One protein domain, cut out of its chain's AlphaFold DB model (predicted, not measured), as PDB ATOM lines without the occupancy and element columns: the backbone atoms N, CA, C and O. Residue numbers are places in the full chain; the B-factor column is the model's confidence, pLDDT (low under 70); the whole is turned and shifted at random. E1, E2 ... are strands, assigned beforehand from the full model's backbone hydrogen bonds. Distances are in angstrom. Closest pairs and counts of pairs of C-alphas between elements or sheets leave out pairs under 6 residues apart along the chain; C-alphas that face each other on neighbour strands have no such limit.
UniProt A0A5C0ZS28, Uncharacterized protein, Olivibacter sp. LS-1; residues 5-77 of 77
ATOM      1  N   TYR A   5       9.551  28.766   1.852       65.88
ATOM      2  CA  TYR A   5      10.201  29.003   3.130       65.88
ATOM      3  C   TYR A   5      10.938  27.742   3.545       65.88
ATOM      4  O   TYR A   5      10.350  26.660   3.602       65.88
ATOM      5  N   PHE A   6      12.195  27.901   3.933       66.56
ATOM      6  CA  PHE A   6      12.954  26.829   4.553       66.56
ATOM      7  C   PHE A   6      13.479  27.283   5.904       66.56
ATOM      8  O   PHE A   6      13.824  28.448   6.105       66.56
ATOM      9  N   LYS A   7      13.528  26.347   6.853       69.25
ATOM     10  CA  LYS A   7      14.149  26.604   8.150       69.25
ATOM     11  C   LYS A   7      15.674  26.594   7.990       69.25
ATOM     12  O   LYS A   7      16.176  25.748   7.248       69.25
ATOM     13  N   PRO A   8      16.404  27.472   8.699       67.62
ATOM     14  CA  PRO A   8      17.859  27.393   8.758       67.62
ATOM     15  C   PRO A   8      18.305  26.021   9.279       67.62
ATOM     16  O   PRO A   8      17.593  25.397  10.079       67.62
ATOM     17  N   CYS A   9      19.498  25.570   8.878       76.75
ATOM     18  CA  CYS A   9      20.158  24.456   9.562       76.75
ATOM     19  C   CYS A   9      20.426  24.820  11.033       76.75
ATOM     20  O   CYS A   9      20.410  25.998  11.401       76.75
ATOM     21  N   GLU A  10      20.642  23.817  11.887       78.50
ATOM     22  CA  GLU A  10      20.772  24.018  13.339       78.50
ATOM     23  C   GLU A  10      21.843  25.057  13.698       78.50
ATOM     24  O   GLU A  10      21.628  25.867  14.598       78.50
ATOM     25  N   GLU A  11      22.949  25.098  12.953       83.38
ATOM     26  CA  GLU A  11      24.049  26.036  13.182       83.38
ATOM     27  C   GLU A  11      23.677  27.501  12.895       83.38
ATOM     28  O   GLU A  11      24.249  28.409  13.497       83.38
ATOM     29  N   LEU A  12      22.716  27.749  12.000       77.50
ATOM     30  CA  LEU A  12      22.324  29.097  11.569       77.50
ATOM     31  C   LEU A  12      21.096  29.647  12.302       77.50
ATOM     32  O   LEU A  12      20.846  30.852  12.248       77.50
ATOM     33  N   LYS A  13      20.352  28.803  13.027       78.00
ATOM     34  CA  LYS A  13      19.152  29.206  13.782       78.00
ATOM     35  C   LYS A  13      19.336  30.406  14.721       78.00
ATOM     36  O   LYS A  13      18.393  31.187  14.812       78.00
ATOM     37  N   PRO A  14      20.474  30.587  15.426       83.06
ATOM     38  CA  PRO A  14      20.643  31.742  16.312       83.06
ATOM     39  C   PRO A  14      20.785  33.074  15.567       83.06
ATOM     40  O   PRO A  14      20.641  34.128  16.181       83.06
ATOM     41  N   TYR A  15      21.110  33.031  14.273       77.38
ATOM     42  CA  TYR A  15      21.509  34.202  13.493       77.38
ATOM     43  C   TYR A  15      20.497  34.572  12.414       77.38
ATOM     44  O   TYR A  15      20.418  35.735  12.031       77.38
ATOM     45  N   ILE A  16      19.739  33.595  11.909       76.19
ATOM     46  CA  ILE A  16      18.881  33.784  10.743       76.19
ATOM     47  C   ILE A  16      17.471  33.337  11.088       76.19
ATOM     48  O   ILE A  16      17.208  32.155  11.297       76.19
ATOM     49  N   HIS A  17      16.559  34.305  11.142       70.06
ATOM     50  CA  HIS A  17      15.160  34.050  11.462       70.06
ATOM     51  C   HIS A  17      14.428  33.333  10.323       70.06
ATOM     52  O   HIS A  17      13.599  32.462  10.586       70.06
ATOM     53  N   SER A  18      14.761  33.665   9.072       68.06
ATOM     54  CA  SER A  18      14.055  33.177   7.888       68.06
ATOM     55  C   SER A  18      14.972  33.111   6.670       68.06
ATOM     56  O   SER A  18      15.850  33.949   6.501       68.06
ATOM     57  N   TYR A  19      14.711  32.136   5.798       71.00
ATOM     58  CA  TYR A  19      15.279  32.044   4.456       71.00
ATOM     59  C   TYR A  19      14.156  31.889   3.431       71.00
ATOM     60  O   TYR A  19      13.195  31.147   3.655       71.00
ATOM     61  N   TRP A  20      14.319  32.536   2.282       69.69
ATOM     62  CA  TRP A  20      13.467  32.356   1.113       69.69
ATOM     63  C   TRP A  20      14.323  32.333  -0.152       69.69
ATOM     64  O   TRP A  20      15.386  32.943  -0.222       69.69
ATOM     65  N   THR A  21      13.866  31.600  -1.164       69.81
ATOM     66  CA  THR A  21      14.448  31.648  -2.509       69.81
ATOM     67  C   THR A  21      13.426  32.244  -3.457       69.81
ATOM     68  O   THR A  21      12.301  31.749  -3.550       69.81
ATOM     69  N   LEU A  22      13.829  33.272  -4.199       66.25
ATOM     70  CA  LEU A  22      13.055  33.775  -5.322       66.25
ATOM     71  C   LEU A  22      13.607  33.175  -6.617       66.25
ATOM     72  O   LEU A  22      14.792  33.296  -6.916       66.25
ATOM     73  N   LYS A  23      12.745  32.519  -7.393       66.44
ATOM     74  CA  LYS A  23      13.067  32.061  -8.748       66.44
ATOM     75  C   LYS A  23      12.313  32.953  -9.725       66.44
ATOM     76  O   LYS A  23      11.084  32.965  -9.714       66.44
ATOM     77  N   GLY A  24      13.047  33.719 -10.529       57.12
ATOM     78  CA  GLY A  24      12.469  34.627 -11.514       57.12
ATOM     79  C   GLY A  24      11.663  33.866 -12.568       57.12
ATOM     80  O   GLY A  24      12.212  33.118 -13.369       57.12
ATOM     81  N   THR A  25      10.351  34.068 -12.578       54.16
ATOM     82  CA  THR A  25       9.482  33.812 -13.734       54.16
ATOM     83  C   THR A  25       8.754  35.117 -14.035       54.16
ATOM     84  O   THR A  25       8.365  35.792 -13.082       54.16
ATOM     85  N   ASN A  26       8.579  35.478 -15.314       52.06
ATOM     86  CA  ASN A  26       7.967  36.742 -15.759       52.06
ATOM     87  C   ASN A  26       6.831  37.225 -14.835       52.06
ATOM     88  O   ASN A  26       5.816  36.542 -14.692       52.06
ATOM     89  N   GLY A  27       6.979  38.420 -14.252       50.72
ATOM     90  CA  GLY A  27       5.967  39.013 -13.369       50.72
ATOM     91  C   GLY A  27       6.071  38.615 -11.894       50.72
ATOM     92  O   GLY A  27       5.075  38.709 -11.175       50.72
ATOM     93  N   ALA A  28       7.246  38.179 -11.434       54.50
ATOM     94  CA  ALA A  28       7.535  38.063 -10.010       54.50
ATOM     95  C   ALA A  28       7.550  39.458  -9.357       54.50
ATOM     96  O   ALA A  28       7.922  40.443  -9.989       54.50
ATOM     97  N   TYR A  29       7.108  39.543  -8.106       51.66
ATOM     98  CA  TYR A  29       7.203  40.755  -7.303       51.66
ATOM     99  C   TYR A  29       8.021  40.426  -6.057       51.66
ATOM    100  O   TYR A  29       7.739  39.432  -5.385       51.66
ATOM    101  N   GLU A  30       9.016  41.249  -5.759       59.94
ATOM    102  CA  GLU A  30       9.677  41.259  -4.463       59.94
ATOM    103  C   GLU A  30       8.842  42.111  -3.514       59.94
ATOM    104  O   GLU A  30       8.498  43.256  -3.816       59.94
ATOM    105  N   VAL A  31       8.474  41.517  -2.379       58.84
ATOM    106  CA  VAL A  31       7.894  42.247  -1.257       58.84
ATOM    107  C   VAL A  31       8.866  42.117  -0.111       58.84
ATOM    108  O   VAL A  31       9.014  41.030   0.448       58.84
ATOM    109  N   PHE A  32       9.509  43.224   0.230       64.69
ATOM    110  CA  PHE A  32      10.296  43.296   1.442       64.69
ATOM    111  C   PHE A  32       9.496  44.037   2.510       64.69
ATOM    112  O   PHE A  32       9.014  45.152   2.284       64.69
ATOM    113  N   TYR A  33       9.308  43.390   3.658       62.31
ATOM    114  CA  TYR A  33       8.579  43.961   4.783       62.31
ATOM    115  C   TYR A  33       9.551  44.657   5.738       62.31
ATOM    116  O   TYR A  33      10.647  44.150   5.954       62.31
ATOM    117  N   PRO A  34       9.159  45.790   6.340       62.38
ATOM    118  CA  PRO A  34       9.985  46.468   7.318       62.38
ATOM    119  C   PRO A  34      10.003  45.649   8.606       62.38
ATOM    120  O   PRO A  34       9.040  45.643   9.373       62.38
ATOM    121  N   ASP A  35      11.095  44.933   8.824       69.44
ATOM    122  CA  ASP A  35      11.325  44.103  10.004       69.44
ATOM    123  C   ASP A  35      12.516  44.598  10.839       69.44
ATOM    124  O   ASP A  35      12.871  43.986  11.848       69.44
ATOM    125  N   THR A  36      13.113  45.732  10.447       69.88
ATOM    126  CA  THR A  36      14.316  46.338  11.045       69.88
ATOM    127  C   THR A  36      15.567  45.450  11.015       69.88
ATOM    128  O   THR A  36      16.571  45.783  11.650       69.88
ATOM    129  N   CYS A  37      15.537  44.343  10.273       74.56
ATOM    130  CA  CYS A  37      16.638  43.401  10.144       74.56
ATOM    131  C   CYS A  37      17.527  43.748   8.949       74.56
ATOM    132  O   CYS A  37      17.098  44.361   7.978       74.56
ATOM    133  N   VAL A  38      18.797  43.357   9.034       77.88
ATOM    134  CA  VAL A  38      19.720  43.404   7.895       77.88
ATOM    135  C   VAL A  38      19.509  42.143   7.070       77.88
ATOM    136  O   VAL A  38      19.599  41.038   7.608       77.88
ATOM    137  N   ASP A  39      19.301  42.317   5.771       77.12
ATOM    138  CA  ASP A  39      19.152  41.216   4.829       77.12
ATOM    139  C   ASP A  39      20.491  40.861   4.184       77.12
ATOM    140  O   ASP A  39      21.317  41.726   3.879       77.12
ATOM    141  N   ILE A  40      20.696  39.572   3.921       82.44
ATOM    142  CA  ILE A  40      21.799  39.092   3.087       82.44
ATOM    143  C   ILE A  40      21.200  38.572   1.786       82.44
ATOM    144  O   ILE A  40      20.466  37.585   1.784       82.44
ATOM    145  N   VAL A  41      21.549  39.210   0.674       80.69
ATOM    146  CA  VAL A  41      21.103  38.812  -0.665       80.69
ATOM    147  C   VAL A  41      22.266  38.163  -1.396       80.69
ATOM    148  O   VAL A  41      23.340  38.749  -1.497       80.69
ATOM    149  N   VAL A  42      22.066  36.958  -1.925       84.56
ATOM    150  CA  VAL A  42      23.089  36.239  -2.695       84.56
ATOM    151  C   VAL A  42      22.577  36.000  -4.106       84.56
ATOM    152  O   VAL A  42      21.576  35.308  -4.291       84.56
ATOM    153  N   ASN A  43      23.272  36.541  -5.109       86.44
ATOM    154  CA  ASN A  43      22.942  36.253  -6.499       86.44
ATOM    155  C   ASN A  43      23.632  34.958  -6.946       86.44
ATOM    156  O   ASN A  43      24.837  34.932  -7.181       86.44
ATOM    157  N   MET A  44      22.858  33.886  -7.083       84.19
ATOM    158  CA  MET A  44      23.347  32.587  -7.565       84.19
ATOM    159  C   MET A  44      23.168  32.393  -9.080       84.19
ATOM    160  O   MET A  44      23.549  31.345  -9.602       84.19
ATOM    161  N   GLY A  45      22.555  33.357  -9.773       83.62
ATOM    162  CA  GLY A  45      22.273  33.309 -11.206       83.62
ATOM    163  C   GLY A  45      23.150  34.257 -12.021       83.62
ATOM    164  O   GLY A  45      24.232  34.664 -11.594       83.62
ATOM    165  N   ASP A  46      22.663  34.600 -13.211       86.38
ATOM    166  CA  ASP A  46      23.291  35.599 -14.070       86.38
ATOM    167  C   ASP A  46      23.180  37.009 -13.477       86.38
ATOM    168  O   ASP A  46      22.463  37.270 -12.507       86.38
ATOM    169  N   ARG A  47      23.910  37.941 -14.091       85.94
ATOM    170  CA  ARG A  47      23.890  39.357 -13.734       85.94
ATOM    171  C   ARG A  47      22.456  39.887 -13.727       85.94
ATOM    172  O   ARG A  47      21.771  39.822 -14.746       85.94
ATOM    173  N   PHE A  48      22.039  40.460 -12.604       80.81
ATOM    174  CA  PHE A  48      20.682  40.960 -12.409       80.81
ATOM    175  C   PHE A  48      20.707  42.451 -12.074       80.81
ATOM    176  O   PHE A  48      21.341  42.867 -11.107       80.81
ATOM    177  N   ALA A  49      20.037  43.268 -12.887       81.12
ATOM    178  CA  ALA A  49      19.876  44.691 -12.615       81.12
ATOM    179  C   ALA A  49      18.591  44.904 -11.813       81.12
ATOM    180  O   ALA A  49      17.506  44.564 -12.282       81.12
ATOM    181  N   THR A  50      18.713  45.469 -10.616       72.88
ATOM    182  CA  THR A  50      17.554  45.787  -9.784       72.88
ATOM    183  C   THR A  50      16.892  47.067 -10.287       72.88
ATOM    184  O   THR A  50      17.566  47.998 -10.730       72.88
ATOM    185  N   SER A  51      15.569  47.164 -10.163       67.56
ATOM    186  CA  SER A  51      14.829  48.412 -10.406       67.56
ATOM    187  C   SER A  51      15.205  49.522  -9.420       67.56
ATOM    188  O   SER A  51      15.157  50.704  -9.767       67.56
ATOM    189  N   GLN A  52      15.640  49.153  -8.214       62.38
ATOM    190  CA  GLN A  52      16.125  50.087  -7.203       62.38
ATOM    191  C   GLN A  52      17.544  50.573  -7.484       62.38
ATOM    192  O   GLN A  52      18.468  49.787  -7.682       62.38
ATOM    193  N   GLN A  53      17.716  51.896  -7.433       64.50
ATOM    194  CA  GLN A  53      19.006  52.587  -7.299       64.50
ATOM    195  C   GLN A  53      20.079  52.248  -8.355       64.50
ATOM    196  O   GLN A  53      21.252  52.550  -8.142       64.50
ATOM    197  N   ASN A  54      19.699  51.674  -9.505       69.56
ATOM    198  CA  ASN A  54      20.628  51.181 -10.533       69.56
ATOM    199  C   ASN A  54      21.689  50.213  -9.974       69.56
ATOM    200  O   ASN A  54      22.840  50.217 -10.420       69.56
ATOM    201  N   ILE A  55      21.321  49.404  -8.979       79.25
ATOM    202  CA  ILE A  55      22.219  48.397  -8.420       79.25
ATOM    203  C   ILE A  55      22.240  47.188  -9.355       79.25
ATOM    204  O   ILE A  55      21.226  46.764  -9.913       79.25
ATOM    205  N   VAL A  56      23.431  46.636  -9.547       85.06
ATOM    206  CA  VAL A  56      23.634  45.434 -10.347       85.06
ATOM    207  C   VAL A  56      24.193  44.350  -9.442       85.06
ATOM    208  O   VAL A  56      25.271  44.507  -8.866       85.06
ATOM    209  N   LEU A  57      23.442  43.260  -9.317       86.69
ATOM    210  CA  LEU A  57      23.860  42.066  -8.605       86.69
ATOM    211  C   LEU A  57      24.674  41.198  -9.564       86.69
ATOM    212  O   LEU A  57      24.148  40.618 -10.515       86.69
ATOM    213  N   GLU A  58      25.971  41.118  -9.319       92.75
ATOM    214  CA  GLU A  58      26.905  40.298 -10.074       92.75
ATOM    215  C   GLU A  58      26.767  38.817  -9.673       92.75
ATOM    216  O   GLU A  58      26.429  38.516  -8.521       92.75
ATOM    217  N   PRO A  59      27.014  37.875 -10.601       91.00
ATOM    218  CA  PRO A  59      26.948  36.448 -10.311       91.00
ATOM    219  C   PRO A  59      27.829  36.044  -9.124       91.00
ATOM    220  O   PRO A  59      28.941  36.546  -8.958       91.00
ATOM    221  N   GLN A  60      27.345  35.097  -8.320       90.50
ATOM    222  CA  GLN A  60      28.045  34.502  -7.171       90.50
ATOM    223  C   GLN A  60      28.501  35.521  -6.113       90.50
ATOM    224  O   GLN A  60      29.465  35.283  -5.386       90.50
ATOM    225  N   THR A  61      27.808  36.656  -6.018       90.56
ATOM    226  CA  THR A  61      28.150  37.738  -5.092       90.56
ATOM    227  C   THR A  61      27.081  37.887  -4.010       90.56
ATOM    228  O   THR A  61      25.885  37.735  -4.271       90.56
ATOM    229  N   ALA A  62      27.530  38.172  -2.785       88.75
ATOM    230  CA  ALA A  62      26.676  38.467  -1.642       88.75
ATOM    231  C   ALA A  62      26.638  39.975  -1.362       88.75
ATOM    232  O   ALA A  62      27.657  40.662  -1.441       88.75
ATOM    233  N   TYR A  63      25.462  40.464  -0.994       85.62
ATOM    234  CA  TYR A  63      25.149  41.863  -0.740       85.62
ATOM    235  C   TYR A  63      24.449  41.993   0.608       85.62
ATOM    236  O   TYR A  63      23.715  41.096   1.020       85.62
ATOM    237  N   LEU A  64      24.667  43.122   1.281       82.06
ATOM    238  CA  LEU A  64      23.955  43.470   2.506       82.06
ATOM    239  C   LEU A  64      22.874  44.498   2.179       82.06
ATOM    240  O   LEU A  64      23.184  45.603   1.729       82.06
ATOM    241  N   GLY A  65      21.620  44.123   2.410       76.06
ATOM    242  CA  GLY A  65      20.485  45.034   2.435       76.06
ATOM    243  C   GLY A  65      20.389  45.679   3.815       76.06
ATOM    244  O   GLY A  65      20.437  44.990   4.833       76.06
ATOM    245  N   GLY A  66      20.312  47.009   3.866       71.00
ATOM    246  CA  GLY A  66      20.109  47.724   5.126       71.00
ATOM    247  C   GLY A  66      18.745  47.420   5.751       71.00
ATOM    248  O   GLY A  66      17.850  46.918   5.077       71.00
ATOM    249  N   ALA A  67      18.583  47.779   7.028       71.50
ATOM    250  CA  ALA A  67      17.311  47.636   7.724       71.50
ATOM    251  C   ALA A  67      16.195  48.391   7.001       71.50
ATOM    252  O   ALA A  67      16.234  49.619   6.878       71.50
ATOM    253  N   LEU A  68      15.193  47.648   6.541       70.25
ATOM    254  CA  LEU A  68      14.026  48.229   5.900       70.25
ATOM    255  C   LEU A  68      13.159  48.915   6.947       70.25
ATOM    256  O   LEU A  68      12.690  48.301   7.907       70.25
ATOM    257  N   THR A  69      12.945  50.213   6.755       70.75
ATOM    258  CA  THR A  69      12.058  51.029   7.593       70.75
ATOM    259  C   THR A  69      10.664  51.174   6.993       70.75
ATOM    260  O   THR A  69       9.738  51.575   7.693       70.75
ATOM    261  N   GLU A  70      10.498  50.835   5.712       69.62
ATOM    262  CA  GLU A  70       9.236  50.894   4.973       69.62
ATOM    263  C   GLU A  70       9.098  49.669   4.056       69.62
ATOM    264  O   GLU A  70      10.094  49.052   3.677       69.62
ATOM    265  N   ALA A  71       7.859  49.294   3.717       65.19
ATOM    266  CA  ALA A  71       7.597  48.169   2.821       65.19
ATOM    267  C   ALA A  71       7.876  48.550   1.365       65.19
ATOM    268  O   ALA A  71       7.388  49.575   0.885       65.19
ATOM    269  N   ILE A  72       8.589  47.681   0.652       68.06
ATOM    270  CA  ILE A  72       8.929  47.874  -0.756       68.06
ATOM    271  C   ILE A  72       8.231  46.797  -1.585       68.06
ATOM    272  O   ILE A  72       8.316  45.612  -1.267       68.06
ATOM    273  N   TYR A  73       7.539  47.223  -2.643       63.75
ATOM    274  CA  TYR A  73       6.836  46.352  -3.584       63.75
ATOM    275  C   TYR A  73       7.376  46.608  -4.985       63.75
ATOM    276  O   TYR A  73       7.050  47.629  -5.590       63.75
ATOM    277  N   GLU A  74       8.170  45.688  -5.521       62.06
ATOM    278  CA  GLU A  74       8.746  45.862  -6.852       62.06
ATOM    279  C   GLU A  74       8.509  44.676  -7.753       62.06
ATOM    280  O   GLU A  74       8.528  43.526  -7.331       62.06
ATOM    281  N   LYS A  75       8.280  44.978  -9.028       58.72
ATOM    282  CA  LYS A  75       8.161  43.974 -10.070       58.72
ATOM    283  C   LYS A  75       9.564  43.593 -10.533       58.72
ATOM    284  O   LYS A  75      10.264  44.416 -11.112       58.72
ATOM    285  N   VAL A  76       9.922  42.335 -10.337       56.03
ATOM    286  CA  VAL A  76      11.114  41.710 -10.904       56.03
ATOM    287  C   VAL A  76      10.828  41.466 -12.388       56.03
ATOM    288  O   VAL A  76       9.962  40.653 -12.739       56.03
ATOM    289  N   SER A  77      11.470  42.254 -13.255       54.34
ATOM    290  CA  SER A  77      11.375  42.157 -14.719       54.34
ATOM    291  C   SER A  77      12.423  41.224 -15.297       54.34
ATOM    292  O   SER A  77      13.601  41.407 -14.917       54.34
TER     293      SER A  77
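This is residues 5 to 77 of the 77 residues of an uncharacterized protein of Olivibacter sp. LS-1 (UniProt A0A5C0ZS28). With little regular structure, this is a doubled ribbon folded into an arch: two-stranded antiparallel sheets E2-E5 and E3-E4 form its arms, and E1 lies beyond them with a loop whose residues 9 to 15 stick out. The printed part has 73 residues, 23 in strands E1 to E5 and no named helix: all strand. It is only just compact, close to loose: radius of gyration of the C-alphas 13.0 A, spans 34 by 27 by 20 A.

E2, residues 28 to 32, begins at C-alpha (7.535, 38.063, -10.010); E5, 72 to 76, ends at (11.114, 41.710, -10.904). E3 holds 39 to 43, E4 61 to 65, 13.0 A long, and E1 19 to 21.

E2 and E5 are antiparallel at 158 degrees; N 30 and O 74 are 2.8 A apart, within hydrogen-bond range. Hairpin E3 and E4 stands at 154 degrees, with N 41 and O 63 2.9 A apart, also within range. E1 pairs with no named strand.

The printed part has no cut. E3 to E4 is a long link. Mean pLDDT of the printed part is 72.3; 34 residues are under 70, among them 20 to 36.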